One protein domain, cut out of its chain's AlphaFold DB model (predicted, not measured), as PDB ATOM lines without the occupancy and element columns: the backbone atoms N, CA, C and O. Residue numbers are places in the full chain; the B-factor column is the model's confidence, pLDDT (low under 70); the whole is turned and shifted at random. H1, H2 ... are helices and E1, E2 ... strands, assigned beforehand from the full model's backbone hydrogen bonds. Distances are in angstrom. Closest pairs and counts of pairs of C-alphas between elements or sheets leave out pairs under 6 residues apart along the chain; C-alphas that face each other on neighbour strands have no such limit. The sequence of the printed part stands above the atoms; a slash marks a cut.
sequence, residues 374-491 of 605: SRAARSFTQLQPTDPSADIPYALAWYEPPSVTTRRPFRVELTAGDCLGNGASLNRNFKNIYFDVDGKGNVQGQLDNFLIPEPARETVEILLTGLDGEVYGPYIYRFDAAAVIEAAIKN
ATOM      1  N   SER A 374      63.132  45.312  11.334       62.69
ATOM      2  CA  SER A 374      63.298  44.045  12.066       62.69
ATOM      3  C   SER A 374      64.538  44.018  12.979       62.69
ATOM      4  O   SER A 374      64.575  43.306  13.983       62.69
ATOM      5  N   ARG A 375      65.554  44.816  12.643       61.59
ATOM      6  CA  ARG A 375      66.797  45.051  13.385       61.59
ATOM      7  C   ARG A 375      66.773  46.343  14.203       61.59
ATOM      8  O   ARG A 375      67.615  46.471  15.081       61.59
ATOM      9  N   ALA A 376      65.830  47.260  13.977       54.94
ATOM     10  CA  ALA A 376      65.744  48.542  14.689       54.94
ATOM     11  C   ALA A 376      65.529  48.401  16.210       54.94
ATOM     12  O   ALA A 376      65.841  49.318  16.961       54.94
ATOM     13  N   ALA A 377      65.052  47.241  16.676       60.00
ATOM     14  CA  ALA A 377      64.975  46.914  18.103       60.00
ATOM     15  C   ALA A 377      66.339  46.556  18.735       60.00
ATOM     16  O   ALA A 377      66.422  46.349  19.942       60.00
ATOM     17  N   ARG A 378      67.408  46.426  17.939       77.88
ATOM     18  CA  ARG A 378      68.744  46.067  18.426       77.88
ATOM     19  C   ARG A 378      69.533  47.329  18.768       77.88
ATOM     20  O   ARG A 378      69.462  48.335  18.070       77.88
ATOM     21  N   SER A 379      70.326  47.255  19.829       84.44
ATOM     22  CA  SER A 379      71.287  48.303  20.178       84.44
ATOM     23  C   SER A 379      72.584  48.101  19.425       84.44
ATOM     24  O   SER A 379      73.241  47.075  19.596       84.44
ATOM     25  N   PHE A 380      72.983  49.097  18.648       88.88
ATOM     26  CA  PHE A 380      74.251  49.080  17.933       88.88
ATOM     27  C   PHE A 380      75.278  49.934  18.664       88.88
ATOM     28  O   PHE A 380      74.964  51.004  19.181       88.88
ATOM     29  N   THR A 381      76.515  49.456  18.683       92.38
ATOM     30  CA  THR A 381      77.681  50.199  19.154       92.38
ATOM     31  C   THR A 381      78.617  50.393  17.977       92.38
ATOM     32  O   THR A 381      79.015  49.420  17.337       92.38
ATOM     33  N   GLN A 382      78.967  51.642  17.674       92.44
ATOM     34  CA  GLN A 382      79.976  51.930  16.662       92.44
ATOM     35  C   GLN A 382      81.341  51.444  17.144       92.44
ATOM     36  O   GLN A 382      81.813  51.847  18.209       92.44
ATOM     37  N   LEU A 383      81.991  50.617  16.331       93.19
ATOM     38  CA  LEU A 383      83.364  50.216  16.574       93.19
ATOM     39  C   LEU A 383      84.307  51.330  16.124       93.19
ATOM     40  O   LEU A 383      84.228  51.817  14.996       93.19
ATOM     41  N   GLN A 384      85.204  51.739  17.019       93.88
ATOM     42  CA  GLN A 384      86.141  52.824  16.745       93.88
ATOM     43  C   GLN A 384      87.419  52.257  16.122       93.88
ATOM     44  O   GLN A 384      88.034  51.379  16.733       93.88
ATOM     45  N   PRO A 385      87.858  52.730  14.945       93.56
ATOM     46  CA  PRO A 385      89.133  52.307  14.381       93.56
ATOM     47  C   PRO A 385      90.290  52.661  15.326       93.56
ATOM     48  O   PRO A 385      90.271  53.696  15.996       93.56
ATOM     49  N   THR A 386      91.323  51.818  15.393       94.31
ATOM     50  CA  THR A 386      92.525  52.146  16.181       94.31
ATOM     51  C   THR A 386      93.360  53.247  15.535       94.31
ATOM     52  O   THR A 386      94.056  53.968  16.249       94.31
ATOM     53  N   ASP A 387      93.278  53.371  14.208       89.56
ATOM     54  CA  ASP A 387      93.865  54.452  13.421       89.56
ATOM     55  C   ASP A 387      92.751  55.185  12.651       89.56
ATOM     56  O   ASP A 387      92.310  54.698  11.611       89.56
ATOM     57  N   PRO A 388      92.269  56.339  13.141       80.75
ATOM     58  CA  PRO A 388      91.198  57.083  12.484       80.75
ATOM     59  C   PRO A 388      91.630  57.745  11.166       80.75
ATOM     60  O   PRO A 388      90.779  58.288  10.472       80.75
ATOM     61  N   SER A 389      92.928  57.747  10.830       74.75
ATOM     62  CA  SER A 389      93.439  58.346   9.589       74.75
ATOM     63  C   SER A 389      93.450  57.388   8.397       74.75
ATOM     64  O   SER A 389      93.621  57.826   7.261       74.75
ATOM     65  N   ALA A 390      93.278  56.089   8.645       75.88
ATOM     66  CA  ALA A 390      93.228  55.080   7.600       75.88
ATOM     67  C   ALA A 390      91.820  54.994   6.991       75.88
ATOM     68  O   ALA A 390      90.822  55.177   7.691       75.88
ATOM     69  N   ASP A 391      91.733  54.658   5.698       81.38
ATOM     70  CA  ASP A 391      90.456  54.452   5.007       81.38
ATOM     71  C   ASP A 391      89.781  53.141   5.463       81.38
ATOM     72  O   ASP A 391      89.753  52.126   4.756       81.38
ATOM     73  N   ILE A 392      89.278  53.145   6.695       87.12
ATOM     74  CA  ILE A 392      88.709  51.988   7.381       87.12
ATOM     75  C   ILE A 392      87.184  52.009   7.223       87.12
ATOM     76  O   ILE A 392      86.564  53.028   7.526       87.12
ATOM     77  N   PRO A 393      86.556  50.903   6.779       88.06
ATOM     78  CA  PRO A 393      85.104  50.813   6.683       88.06
ATOM     79  C   PRO A 393      84.403  51.162   8.000       88.06
ATOM     80  O   PRO A 393      84.887  50.848   9.086       88.06
ATOM     81  N   TYR A 394      83.219  51.760   7.910       88.06
ATOM     82  CA  TYR A 394      82.388  51.930   9.091       88.06
ATOM     83  C   TYR A 394      81.928  50.559   9.608       88.06
ATOM     84  O   TYR A 394      81.610  49.645   8.837       88.06
ATOM     85  N   ALA A 395      81.933  50.404  10.930       89.94
ATOM     86  CA  ALA A 395      81.670  49.135  11.581       89.94
ATOM     87  C   ALA A 395      80.769  49.317  12.803       89.94
ATOM     88  O   ALA A 395      80.972  50.207  13.633       89.94
ATOM     89  N   LEU A 396      79.786  48.432  12.925       91.56
ATOM     90  CA  LEU A 396      78.874  48.344  14.057       91.56
ATOM     91  C   LEU A 396      79.010  46.980  14.714       91.56
ATOM     92  O   LEU A 396      79.192  45.977  14.030       91.56
ATOM     93  N   ALA A 397      78.844  46.930  16.027       93.19
ATOM     94  CA  ALA A 397      78.710  45.696  16.779       93.19
ATOM     95  C   ALA A 397      77.436  45.698  17.614       93.19
ATOM     96  O   ALA A 397      76.979  46.742  18.083       93.19
ATOM     97  N   TRP A 398      76.874  44.515  17.824       93.75
ATOM     98  CA  TRP A 398      75.804  44.310  18.790       93.75
ATOM     99  C   TRP A 398      75.881  42.918  19.396       93.75
ATOM    100  O   TRP A 398      76.460  41.988  18.823       93.75
ATOM    101  N   TYR A 399      75.267  42.789  20.564       92.31
ATOM    102  CA  TYR A 399      75.098  41.512  21.228       92.31
ATOM    103  C   TYR A 399      73.872  40.789  20.656       92.31
ATOM    104  O   TYR A 399      72.761  41.323  20.635       92.31
ATOM    105  N   GLU A 400      74.072  39.568  20.177       88.56
ATOM    106  CA  GLU A 400      73.020  38.653  19.753       88.56
ATOM    107  C   GLU A 400      73.040  37.459  20.716       88.56
ATOM    108  O   GLU A 400      73.973  36.654  20.649       88.56
ATOM    109  N   PRO A 401      72.046  37.339  21.624       80.44
ATOM    110  CA  PRO A 401      72.007  36.246  22.583       80.44
ATOM    111  C   PRO A 401      72.180  34.904  21.862       80.44
ATOM    112  O   PRO A 401      71.501  34.667  20.851       80.44
ATOM    113  N   PRO A 402      73.090  34.035  22.330       74.56
ATOM    114  CA  PRO A 402      73.339  32.778  21.662       74.56
ATOM    115  C   PRO A 402      72.057  31.955  21.592       74.56
ATOM    116  O   PRO A 402      71.286  31.836  22.544       74.56
ATOM    117  N   SER A 403      71.824  31.400  20.413       75.88
ATOM    118  CA  SER A 403      70.720  30.493  20.142       75.88
ATOM    119  C   SER A 403      71.273  29.094  19.901       75.88
ATOM    120  O   SER A 403      72.483  28.884  19.801       75.88
ATOM    121  N   VAL A 404      70.382  28.118  19.716       69.94
ATOM    122  CA  VAL A 404      70.776  26.747  19.349       69.94
ATOM    123  C   VAL A 404      71.687  26.728  18.104       69.94
ATOM    124  O   VAL A 404      72.523  25.835  17.968       69.94
ATOM    125  N   THR A 405      71.565  27.720  17.213       70.94
ATOM    126  CA  THR A 405      72.341  27.818  15.967       70.94
ATOM    127  C   THR A 405      73.490  28.829  16.018       70.94
ATOM    128  O   THR A 405      74.386  28.754  15.177       70.94
ATOM    129  N   THR A 406      73.525  29.740  16.995       74.19
ATOM    130  CA  THR A 406      74.530  30.812  17.089       74.19
ATOM    131  C   THR A 406      75.312  30.707  18.396       74.19
ATOM    132  O   THR A 406      74.809  31.021  19.463       74.19
ATOM    133  N   ARG A 407      76.574  30.261  18.319       77.94
ATOM    134  CA  ARG A 407      77.470  30.092  19.490       77.94
ATOM    135  C   ARG A 407      78.304  31.328  19.829       77.94
ATOM    136  O   ARG A 407      79.064  31.315  20.788       77.94
ATOM    137  N   ARG A 408      78.255  32.343  18.974       86.31
ATOM    138  CA  ARG A 408      79.098  33.533  19.036       86.31
ATOM    139  C   ARG A 408      78.190  34.712  19.388       86.31
ATOM    140  O   ARG A 408      77.301  34.992  18.585       86.31
ATOM    141  N   PRO A 409      78.359  35.325  20.573       88.19
ATOM    142  CA  PRO A 409      77.386  36.270  21.115       88.19
ATOM    143  C   PRO A 409      77.492  37.668  20.502       88.19
ATOM    144  O   PRO A 409      76.601  38.488  20.693       88.19
ATOM    145  N   PHE A 410      78.564  37.961  19.765       93.19
ATOM    146  CA  PHE A 410      78.756  39.258  19.135       93.19
ATOM    147  C   PHE A 410      78.610  39.141  17.633       93.19
ATOM    148  O   PHE A 410      79.207  38.273  16.989       93.19
ATOM    149  N   ARG A 411      77.841  40.062  17.068       92.50
ATOM    150  CA  ARG A 411      77.758  40.260  15.633       92.50
ATOM    151  C   ARG A 411      78.392  41.587  15.278       92.50
ATOM    152  O   ARG A 411      78.188  42.573  15.983       92.50
ATOM    153  N   VAL A 412      79.129  41.591  14.179       91.50
ATOM    154  CA  VAL A 412      79.714  42.798  13.611       91.50
ATOM    155  C   VAL A 412      79.164  42.985  12.202       91.50
ATOM    156  O   VAL A 412      79.086  42.038  11.423       91.50
ATOM    157  N   GLU A 413      78.765  44.204  11.877       88.94
ATOM    158  CA  GLU A 413      78.369  44.608  10.533       88.94
ATOM    159  C   GLU A 413      79.369  45.627  10.015       88.94
ATOM    160  O   GLU A 413      79.684  46.608  10.685       88.94
ATOM    161  N   LEU A 414      79.886  45.352   8.822       87.38
ATOM    162  CA  LEU A 414      80.829  46.204   8.119       87.38
ATOM    163  C   LEU A 414      80.104  46.783   6.925       87.38
ATOM    164  O   LEU A 414      79.570  46.038   6.102       87.38
ATOM    165  N   THR A 415      80.154  48.094   6.771       79.25
ATOM    166  CA  THR A 415      79.620  48.768   5.588       79.25
ATOM    167  C   THR A 415      80.640  48.725   4.451       79.25
ATOM    168  O   THR A 415      80.987  49.742   3.852       79.25
ATOM    169  N   ALA A 416      81.196  47.540   4.200       71.12
ATOM    170  CA  ALA A 416      82.166  47.340   3.146       71.12
ATOM    171  C   ALA A 416      81.446  46.945   1.844       71.12
ATOM    172  O   ALA A 416      80.811  45.898   1.753       71.12
ATOM    173  N   GLY A 417      81.524  47.789   0.819       65.31
ATOM    174  CA  GLY A 417      80.938  47.569  -0.498       65.31
ATOM    175  C   GLY A 417      79.417  47.727  -0.532       65.31
ATOM    176  O   GLY A 417      78.800  47.351  -1.526       65.31
ATOM    177  N   ASP A 418      78.811  48.262   0.533       73.38
ATOM    178  CA  ASP A 418      77.390  48.603   0.609       73.38
ATOM    179  C   ASP A 418      77.185  50.003   1.167       73.38
ATOM    180  O   ASP A 418      77.931  50.458   2.028       73.38
ATOM    181  N   CYS A 419      76.113  50.628   0.715       69.94
ATOM    182  CA  CYS A 419      75.752  51.993   1.036       69.94
ATOM    183  C   CYS A 419      74.538  52.047   1.961       69.94
ATOM    184  O   CYS A 419      74.277  53.091   2.541       69.94
ATOM    185  N   LEU A 420      73.790  50.941   2.100       69.38
ATOM    186  CA  LEU A 420      72.542  50.902   2.873       69.38
ATOM    187  C   LEU A 420      72.480  49.798   3.938       69.38
ATOM    188  O   LEU A 420      71.422  49.601   4.525       69.38
ATOM    189  N   GLY A 421      73.574  49.075   4.205       59.62
ATOM    190  CA  GLY A 421      73.644  48.144   5.344       59.62
ATOM    191  C   GLY A 421      72.604  47.019   5.319       59.62
ATOM    192  O   GLY A 421      72.117  46.591   6.361       59.62
ATOM    193  N   ASN A 422      72.224  46.524   4.138       63.19
ATOM    194  CA  ASN A 422      71.161  45.518   4.033       63.19
ATOM    195  C   ASN A 422      71.661  44.078   4.265       63.19
ATOM    196  O   ASN A 422      70.982  43.121   3.888       63.19
ATOM    197  N   GLY A 423      72.851  43.891   4.853       56.00
ATOM    198  CA  GLY A 423      73.497  42.599   5.140       56.00
ATOM    199  C   GLY A 423      73.887  41.747   3.917       56.00
ATOM    200  O   GLY A 423      74.899  41.062   3.947       56.00
ATOM    201  N   ALA A 424      73.140  41.817   2.814       53.16
ATOM    202  CA  ALA A 424      73.308  40.990   1.617       53.16
ATOM    203  C   ALA A 424      74.421  41.466   0.663       53.16
ATOM    204  O   ALA A 424      74.537  40.962  -0.457       53.16
ATOM    205  N   SER A 425      75.197  42.481   1.045       66.19
ATOM    206  CA  SER A 425      76.089  43.170   0.110       66.19
ATOM    207  C   SER A 425      77.551  42.745   0.192       66.19
ATOM    208  O   SER A 425      78.225  42.736  -0.836       66.19
ATOM    209  N   LEU A 426      78.041  42.285   1.350       79.75
ATOM    210  CA  LEU A 426      79.429  41.819   1.446       79.75
ATOM    211  C   LEU A 426      79.707  40.692   0.434       79.75
ATOM    212  O   LEU A 426      80.688  40.747  -0.301       79.75
ATOM    213  N   ASN A 427      78.772  39.752   0.287       84.75
ATOM    214  CA  ASN A 427      78.829  38.667  -0.700       84.75
ATOM    215  C   ASN A 427      78.872  39.116  -2.171       84.75
ATOM    216  O   ASN A 427      79.227  38.322  -3.040       84.75
ATOM    217  N   ARG A 428      78.483  40.358  -2.484       83.50
ATOM    218  CA  ARG A 428      78.516  40.872  -3.864       83.50
ATOM    219  C   ARG A 428      79.919  41.254  -4.310       83.50
ATOM    220  O   ARG A 428      80.188  41.222  -5.504       83.50
ATOM    221  N   ASN A 429      80.777  41.631  -3.364       84.62
ATOM    222  CA  ASN A 429      82.107  42.173  -3.643       84.62
ATOM    223  C   ASN A 429      83.229  41.318  -3.045       84.62
ATOM    224  O   ASN A 429      84.361  41.358  -3.527       84.62
ATOM    225  N   PHE A 430      82.919  40.515  -2.030       90.00
ATOM    226  CA  PHE A 430      83.890  39.726  -1.291       90.00
ATOM    227  C   PHE A 430      83.559  38.244  -1.362       90.00
ATOM    228  O   PHE A 430      82.406  37.824  -1.305       90.00
ATOM    229  N   LYS A 431      84.619  37.446  -1.470       93.44
ATOM    230  CA  LYS A 431      84.575  35.989  -1.419       93.44
ATOM    231  C   LYS A 431      84.659  35.479   0.014       93.44
ATOM    232  O   LYS A 431      84.006  34.500   0.353       93.44
ATOM    233  N   ASN A 432      85.492  36.116   0.837       94.69
ATOM    234  CA  ASN A 432      85.751  35.698   2.211       94.69
ATOM    235  C   ASN A 432      85.874  36.907   3.141       94.69
ATOM    236  O   ASN A 432      86.341  37.969   2.733       94.69
ATOM    237  N   ILE A 433      85.537  36.685   4.410       94.44
ATOM    238  CA  ILE A 433      85.885  37.547   5.537       94.44
ATOM    239  C   ILE A 433      86.679  36.720   6.540       94.44
ATOM    240  O   ILE A 433      86.333  35.566   6.812       94.44
ATOM    241  N   TYR A 434      87.731  37.306   7.091       96.50
ATOM    242  CA  TYR A 434      88.494  36.732   8.184       96.50
ATOM    243  C   TYR A 434      88.602  37.726   9.328       96.50
ATOM    244  O   TYR A 434      88.522  38.935   9.117       96.50
ATOM    245  N   PHE A 435      88.791  37.209  10.533       96.62
ATOM    246  CA  PHE A 435      88.933  38.031  11.722       96.62
ATOM    247  C   PHE A 435      89.913  37.419  12.717       96.62
ATOM    248  O   PHE A 435      90.011  36.195  12.816       96.62
ATOM    249  N   ASP A 436      90.591  38.267  13.479       97.38
ATOM    250  CA  ASP A 436      91.417  37.881  14.617       97.38
ATOM    251  C   ASP A 436      90.990  38.690  15.849       97.38
ATOM    252  O   ASP A 436      90.987  39.919  15.862       97.38
ATOM    253  N   VAL A 437      90.607  37.966  16.897       96.56
ATOM    254  CA  VAL A 437      90.078  38.494  18.161       96.56
ATOM    255  C   VAL A 437      90.975  38.147  19.357       96.56
ATOM    256  O   VAL A 437      90.728  38.619  20.464       96.56
ATOM    257  N   ASP A 438      92.014  37.322  19.169       95.81
ATOM    258  CA  ASP A 438      92.842  36.772  20.260       95.81
ATOM    259  C   ASP A 438      94.362  36.795  20.002       95.81
ATOM    260  O   ASP A 438      95.149  36.520  20.907       95.81
ATOM    261  N   GLY A 439      94.786  37.186  18.803       95.12
ATOM    262  CA  GLY A 439      96.176  37.386  18.396       95.12
ATOM    263  C   GLY A 439      96.831  36.118  17.880       95.12
ATOM    264  O   GLY A 439      98.051  36.088  17.712       95.12
ATOM    265  N   LYS A 440      96.054  35.050  17.675       96.19
ATOM    266  CA  LYS A 440      96.557  33.747  17.223       96.19
ATOM    267  C   LYS A 440      96.324  33.512  15.735       96.19
ATOM    268  O   LYS A 440      96.556  32.401  15.253       96.19
ATOM    269  N   GLY A 441      95.929  34.552  15.008       94.69
ATOM    270  CA  GLY A 441      95.725  34.528  13.574       94.69
ATOM    271  C   GLY A 441      94.256  34.548  13.172       94.69
ATOM    272  O   GLY A 441      93.328  34.491  13.975       94.69
ATOM    273  N   ASN A 442      94.070  34.636  11.863       95.50
ATOM    274  CA  ASN A 442      92.786  34.911  11.248       95.50
ATOM    275  C   ASN A 442      91.912  33.656  11.128       95.50
ATOM    276  O   ASN A 442      92.325  32.645  10.560       95.50
ATOM    277  N   VAL A 443      90.669  33.751  11.593       95.81
ATOM    278  CA  VAL A 443      89.624  32.735  11.441       95.81
ATOM    279  C   VAL A 443      88.629  33.198  10.385       95.81
ATOM    280  O   VAL A 443      88.225  34.358  10.368       95.81
ATOM    281  N   GLN A 444      88.205  32.297   9.501       95.94
ATOM    282  CA  GLN A 444      87.197  32.619   8.492       95.94
ATOM    283  C   GLN A 444      85.818  32.825   9.143       95.94
ATOM    284  O   GLN A 444      85.345  31.997   9.930       95.94
ATOM    285  N   GLY A 445      85.172  33.941   8.816       92.31
ATOM    286  CA  GLY A 445      83.791  34.250   9.177       92.31
ATOM    287  C   GLY A 445      82.814  33.974   8.032       92.31
ATOM    288  O   GLY A 445      83.206  33.635   6.915       92.31
ATOM    289  N   GLN A 446      81.521  34.135   8.311       89.75
ATOM    290  CA  GLN A 446      80.472  34.132   7.289       89.75
ATOM    291  C   GLN A 446      80.141  35.577   6.916       89.75
ATOM    292  O   GLN A 446      79.879  36.384   7.801       89.75
ATOM    293  N   LEU A 447      80.133  35.903   5.625       87.12
ATOM    294  CA  LEU A 447      79.888  37.266   5.137       87.12
ATOM    295  C   LEU A 447      78.463  37.764   5.448       87.12
ATOM    296  O   LEU A 447      78.306  38.897   5.882       87.12
ATOM    297  N   ASP A 448      77.437  36.914   5.312       76.06
ATOM    298  CA  ASP A 448      76.039  37.275   5.643       76.06
ATOM    299  C   ASP A 448      75.782  37.395   7.152       76.06
ATOM    300  O   ASP A 448      74.785  37.962   7.611       76.06
ATOM    301  N   ASN A 449      76.643  36.757   7.942       70.69
ATOM    302  CA  ASN A 449      76.428  36.529   9.358       70.69
ATOM    303  C   ASN A 449      77.761  36.560  10.104       70.69
ATOM    304  O   ASN A 449      78.232  35.547  10.633       70.69
ATOM    305  N   PHE A 450      78.400  37.728  10.083       86.75
ATOM    306  CA  PHE A 450      79.721  37.910  10.661       86.75
ATOM    307  C   PHE A 450      79.640  37.949  12.195       86.75
ATOM    308  O   PHE A 450      79.531  38.995  12.831       86.75
ATOM    309  N   LEU A 451      79.638  36.749  12.781       91.12
ATOM    310  CA  LEU A 451      79.640  36.519  14.220       91.12
ATOM    311  C   LEU A 451      81.056  36.254  14.720       91.12
ATOM    312  O   LEU A 451      81.768  35.400  14.173       91.12
ATOM    313  N   ILE A 452      81.412  36.889  15.830       93.94
ATOM    314  CA  ILE A 452      82.693  36.728  16.518       93.94
ATOM    315  C   ILE A 452      82.463  36.297  17.979       93.94
ATOM    316  O   ILE A 452      81.421  36.608  18.564       93.94
ATOM    317  N   PRO A 453      83.372  35.501  18.571       93.31
ATOM    318  CA  PRO A 453      83.331  35.247  20.008       93.31
ATOM    319  C   PRO A 453      83.672  36.536  20.775       93.31
ATOM    320  O   PRO A 453      84.016  37.549  20.168       93.31
ATOM    321  N   GLU A 454      83.601  36.489  22.105       93.94
ATOM    322  CA  GLU A 454      84.163  37.557  22.934       93.94
ATOM    323  C   GLU A 454      85.644  37.778  22.580       93.94
ATOM    324  O   GLU A 454      86.418  36.810  22.578       93.94
ATOM    325  N   PRO A 455      86.052  39.014  22.248       93.38
ATOM    326  CA  PRO A 455      87.453  39.298  22.001       93.38
ATOM    327  C   PRO A 455      88.293  39.132  23.265       93.38
ATOM    328  O   PRO A 455      88.019  39.736  24.294       93.38
ATOM    329  N   ALA A 456      89.366  38.344  23.171       92.88
ATOM    330  CA  ALA A 456      90.336  38.201  24.261       92.88
ATOM    331  C   ALA A 456      91.268  39.424  24.375       92.88
ATOM    332  O   ALA A 456      92.084  39.513  25.294       92.88
ATOM    333  N   ARG A 457      91.183  40.340  23.405       93.38
ATOM    334  CA  ARG A 457      91.909  41.607  23.315       93.38
ATOM    335  C   ARG A 457      90.899  42.750  23.232       93.38
ATOM    336  O   ARG A 457      89.780  42.553  22.779       93.38
ATOM    337  N   GLU A 458      91.335  43.967  23.534       94.62
ATOM    338  CA  GLU A 458      90.534  45.190  23.338       94.62
ATOM    339  C   GLU A 458      90.338  45.559  21.855       94.62
ATOM    340  O   GLU A 458      89.824  46.630  21.535       94.62
ATOM    341  N   THR A 459      90.793  44.712  20.930       96.88
ATOM    342  CA  THR A 459      90.753  44.969  19.494       96.88
ATOM    343  C   THR A 459      90.294  43.753  18.707       96.88
ATOM    344  O   THR A 459      90.637  42.620  19.047       96.88
ATOM    345  N   VAL A 460      89.613  44.010  17.595       97.00
ATOM    346  CA  VAL A 460      89.273  43.020  16.572       97.00
ATOM    347  C   VAL A 460      89.919  43.441  15.262       97.00
ATOM    348  O   VAL A 460      89.732  44.567  14.801       97.00
ATOM    349  N   GLU A 461      90.678  42.528  14.670       97.06
ATOM    350  CA  GLU A 461      91.273  42.688  13.348       97.06
ATOM    351  C   GLU A 461      90.381  41.997  12.318       97.06
ATOM    352  O   GLU A 461      89.892  40.893  12.560       97.06
ATOM    353  N   ILE A 462      90.147  42.637  11.175       95.38
ATOM    354  CA  ILE A 462      89.260  42.138  10.124       95.38
ATOM    355  C   ILE A 462      89.955  42.242   8.771       95.38
ATOM    356  O   ILE A 462      90.480  43.291   8.406       95.38
ATOM    357  N   LEU A 463      89.905  41.161   7.998       95.38
ATOM    358  CA  LEU A 463      90.400  41.081   6.627       95.38
ATOM    359  C   LEU A 463      89.270  40.669   5.688       95.38
ATOM    360  O   LEU A 463      88.482  39.775   5.998       95.38
ATOM    361  N   LEU A 464      89.232  41.267   4.505       93.56
ATOM    362  CA  LEU A 464      88.313  40.887   3.435       93.56
ATOM    363  C   LEU A 464      89.112  40.382   2.236       93.56
ATOM    364  O   LEU A 464      90.208  40.860   1.958       93.56
ATOM    365  N   THR A 465      88.563  39.418   1.506       94.12
ATOM    366  CA  THR A 465      89.119  38.986   0.217       94.12
ATOM    367  C   THR A 465      88.102  39.261  -0.874       94.12
ATOM    368  O   THR A 465      86.997  38.717  -0.817       94.12
ATOM    369  N   GLY A 466      88.470  40.087  -1.852       92.06
ATOM    370  CA  GLY A 466      87.660  40.409  -3.022       92.06
ATOM    371  C   GLY A 466      87.328  39.179  -3.866       92.06
ATOM    372  O   GLY A 466      87.958  38.122  -3.750       92.06
ATOM    373  N   LEU A 467      86.317  39.298  -4.729       90.81
ATOM    374  CA  LEU A 467      85.988  38.246  -5.705       90.81
ATOM    375  C   LEU A 467      87.133  37.969  -6.695       90.81
ATOM    376  O   LEU A 467      87.240  36.856  -7.211       90.81
ATOM    377  N   ASP A 468      87.997  38.953  -6.927       92.00
ATOM    378  CA  ASP A 468      89.219  38.874  -7.734       92.00
ATOM    379  C   ASP A 468      90.429  38.292  -6.979       92.00
ATOM    380  O   ASP A 468      91.462  38.006  -7.588       92.00
ATOM    381  N   GLY A 469      90.298  38.065  -5.670       94.19
ATOM    382  CA  GLY A 469      91.365  37.579  -4.801       94.19
ATOM    383  C   GLY A 469      92.225  38.672  -4.167       94.19
ATOM    384  O   GLY A 469      93.129  38.323  -3.407       94.19
ATOM    385  N   GLU A 470      91.956  39.958  -4.423       93.62
ATOM    386  CA  GLU A 470      92.629  41.046  -3.712       93.62
ATOM    387  C   GLU A 470      92.307  40.983  -2.209       93.62
ATOM    388  O   GLU A 470      91.201  40.613  -1.805       93.62
ATOM    389  N   VAL A 471      93.288  41.295  -1.361       92.75
ATOM    390  CA  VAL A 471      93.132  41.276   0.100       92.75
ATOM    391  C   VAL A 471      93.055  42.704   0.614       92.75
ATOM    392  O   VAL A 471      93.941  43.511   0.349       92.75
ATOM    393  N   TYR A 472      92.023  42.981   1.402       91.62
ATOM    394  CA  TYR A 472      91.761  44.280   2.001       91.62
ATOM    395  C   TYR A 472      91.871  44.198   3.529       91.62
ATOM    396  O   TYR A 472      91.336  43.270   4.145       91.62
ATOM    397  N   GLY A 473      92.551  45.175   4.135       91.44
ATOM    398  CA  GLY A 473      92.865  45.215   5.567       91.44
ATOM    399  C   GLY A 473      94.329  44.842   5.881       91.44
ATOM    400  O   GLY A 473      95.161  44.817   4.972       91.44
ATOM    401  N   PRO A 474      94.669  44.555   7.152       93.94
ATOM    402  CA  PRO A 474      93.754  44.380   8.277       93.94
ATOM    403  C   PRO A 474      93.144  45.703   8.743       93.94
ATOM    404  O   PRO A 474      93.838  46.698   8.931       93.94
ATOM    405  N   TYR A 475      91.835  45.692   8.956       93.75
ATOM    406  CA  TYR A 475      91.114  46.757   9.637       93.75
ATOM    407  C   TYR A 475      91.084  46.447  11.121       93.75
ATOM    408  O   TYR A 475      90.600  45.387  11.511       93.75
ATOM    409  N   ILE A 476      91.608  47.350  11.942       95.88
ATOM    410  CA  ILE A 476      91.734  47.128  13.379       95.88
ATOM    411  C   ILE A 476      90.779  48.074  14.097       95.88
ATOM    412  O   ILE A 476      90.896  49.297  13.993       95.88
ATOM    413  N   TYR A 477      89.839  47.497  14.836       96.25
ATOM    414  CA  TYR A 477      88.850  48.233  15.612       96.25
ATOM    415  C   TYR A 477      89.047  47.974  17.093       96.25
ATOM    416  O   TYR A 477      89.330  46.847  17.488       96.25
ATOM    417  N   ARG A 478      88.837  48.997  17.919       97.12
ATOM    418  CA  ARG A 478      88.634  48.827  19.356       97.12
ATOM    419  C   ARG A 478      87.285  48.162  19.592       97.12
ATOM    420  O   ARG A 478      86.286  48.572  19.000       97.12
ATOM    421  N   PHE A 479      87.264  47.163  20.461       96.75
ATOM    422  CA  PHE A 479      86.070  46.406  20.794       96.75
ATOM    423  C   PHE A 479      85.931  46.302  22.309       96.75
ATOM    424  O   PHE A 479      86.703  45.614  22.970       96.75
ATOM    425  N   ASP A 480      84.922  46.983  22.842       96.50
ATOM    426  CA  ASP A 480      84.547  46.915  24.250       96.50
ATOM    427  C   ASP A 480      83.289  46.050  24.380       96.50
ATOM    428  O   ASP A 480      82.167  46.495  24.121       96.50
ATOM    429  N   ALA A 481      83.486  44.779  24.734       95.69
ATOM    430  CA  ALA A 481      82.400  43.816  24.884       95.69
ATOM    431  C   ALA A 481      81.386  44.243  25.959       95.69
ATOM    432  O   ALA A 481      80.185  44.022  25.785       95.69
ATOM    433  N   ALA A 482      81.854  44.894  27.029       95.75
ATOM    434  CA  ALA A 482      80.990  45.378  28.095       95.75
ATOM    435  C   ALA A 482      80.097  46.512  27.587       95.75
ATOM    436  O   ALA A 482      78.879  46.424  27.736       95.75
ATOM    437  N   ALA A 483      80.665  47.500  26.890       95.88
ATOM    438  CA  ALA A 483      79.894  48.599  26.306       95.88
ATOM    439  C   ALA A 483      78.840  48.111  25.295       95.88
ATOM    440  O   ALA A 483      77.709  48.603  25.285       95.88
ATOM    441  N   VAL A 484      79.172  47.103  24.477       95.50
ATOM    442  CA  VAL A 484      78.224  46.498  23.522       95.50
ATOM    443  C   VAL A 484      77.037  45.850  24.246       95.50
ATOM    444  O   VAL A 484      75.890  45.997  23.813       95.50
ATOM    445  N   ILE A 485      77.287  45.149  25.353       94.69
ATOM    446  CA  ILE A 485      76.231  44.516  26.154       94.69
ATOM    447  C   ILE A 485      75.433  45.549  26.940       94.69
ATOM    448  O   ILE A 485      74.216  45.442  26.996       94.69
ATOM    449  N   GLU A 486      76.068  46.571  27.506       95.12
ATOM    450  CA  GLU A 486      75.368  47.659  28.194       95.12
ATOM    451  C   GLU A 486      74.422  48.402  27.253       95.12
ATOM    452  O   GLU A 486      73.279  48.685  27.621       95.12
ATOM    453  N   ALA A 487      74.851  48.657  26.014       94.12
ATOM    454  CA  ALA A 487      73.973  49.186  24.982       94.12
ATOM    455  C   ALA A 487      72.792  48.235  24.733       94.12
ATOM    456  O   ALA A 487      71.646  48.689  24.669       94.12
ATOM    457  N   ALA A 488      73.043  46.924  24.629       92.94
ATOM    458  CA  ALA A 488      72.008  45.904  24.444       92.94
ATOM    459  C   ALA A 488      71.011  45.844  25.614       92.94
ATOM    460  O   ALA A 488      69.808  45.798  25.373       92.94
ATOM    461  N   ILE A 489      71.488  45.924  26.861       93.56
ATOM    462  CA  ILE A 489      70.648  46.026  28.060       93.56
ATOM    463  C   ILE A 489      69.813  47.299  27.978       93.56
ATOM    464  O   ILE A 489      68.606  47.228  28.103       93.56
ATOM    465  N   LYS A 490      70.410  48.462  27.693       93.50
ATOM    466  CA  LYS A 490      69.701  49.752  27.689       93.50
ATOM    467  C   LYS A 490      68.447  49.785  26.801       93.50
ATOM    468  O   LYS A 490      67.502  50.484  27.163       93.50
ATOM    469  N   ASN A 491      68.436  49.073  25.671       89.88
ATOM    470  CA  ASN A 491      67.259  48.996  24.793       89.88
ATOM    471  C   ASN A 491      66.409  47.735  25.005       89.88
ATOM    472  O   ASN A 491      65.374  47.596  24.351       89.88
TER     473      ASN A 491
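What this domain is: This is residues 374 to 491 of the 605 residues of the protein "HTH cro/C1-type domain-containing protein" of Litoreibacter roseus (UniProt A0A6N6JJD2). A strongly twisted sheet of four strands has the two-strand hairpin E1 E2 over one face, with short pairings of unnamed stretches between them. H2 packs on E1 at one end of the domain, and H1 lies at the start of E3. The 118 printed residues hold E1 E2 H1 E3 E4 E5 E6 H2 in that order; the sheet, order E4 E3 E5 E6, is antiparallel. The class is mixed, helices and strands, with under half of the residues in named elements. The whole is compact, with a radius of gyration of the C-alphas of 13.6 A and spans of 41 by 30 by 30 A.

Where its parts are: Find C-alpha 459 at (90.753, 44.969, 19.494); from there E5, residues 459 to 466, runs 23.2 A. E6, 471 to 478, runs 21.2 A, E3, 430 to 436, 17.7 A, and E4 is 443 to 445. E1 begins at C-alpha 395, (81.670, 49.135, 11.581), and spans 395 to 399; E2 is 410 to 414. H1 is 426 to 429; H2, 481 to 491, runs 16.0 A to (67.259, 48.996, 24.793).

How they stand to each other: Look across the sheet: N 445 and O 433 of E4 and E3 are 2.8 A apart, N 434 and O 463 of E3 and E5 2.8 A, N 460 and O 477 of hairpin E5 E6 2.9 A. In hairpin E1 E2, N 396 and O 413 are 2.9 A apart. E1 and E6 are only just apart, closest 8.3 A. The closest C-alphas of E1 and H2 are Trp 398 and Val 484, 5.7 A. H1 only grazes the four-strand sheet. In H2 every O i to N i+4 pair is within hydrogen-bond range; H1 is too short for one.

The domain as a whole: Asp 468 and Lys 490 have the farthest C-alphas, 41.9 A apart. The printed part has no cut. E2 to H1 and E4 to E5 are long links. Look for pLDDT under 70 at residues 374 to 377, 404, 417 and 419 to 425.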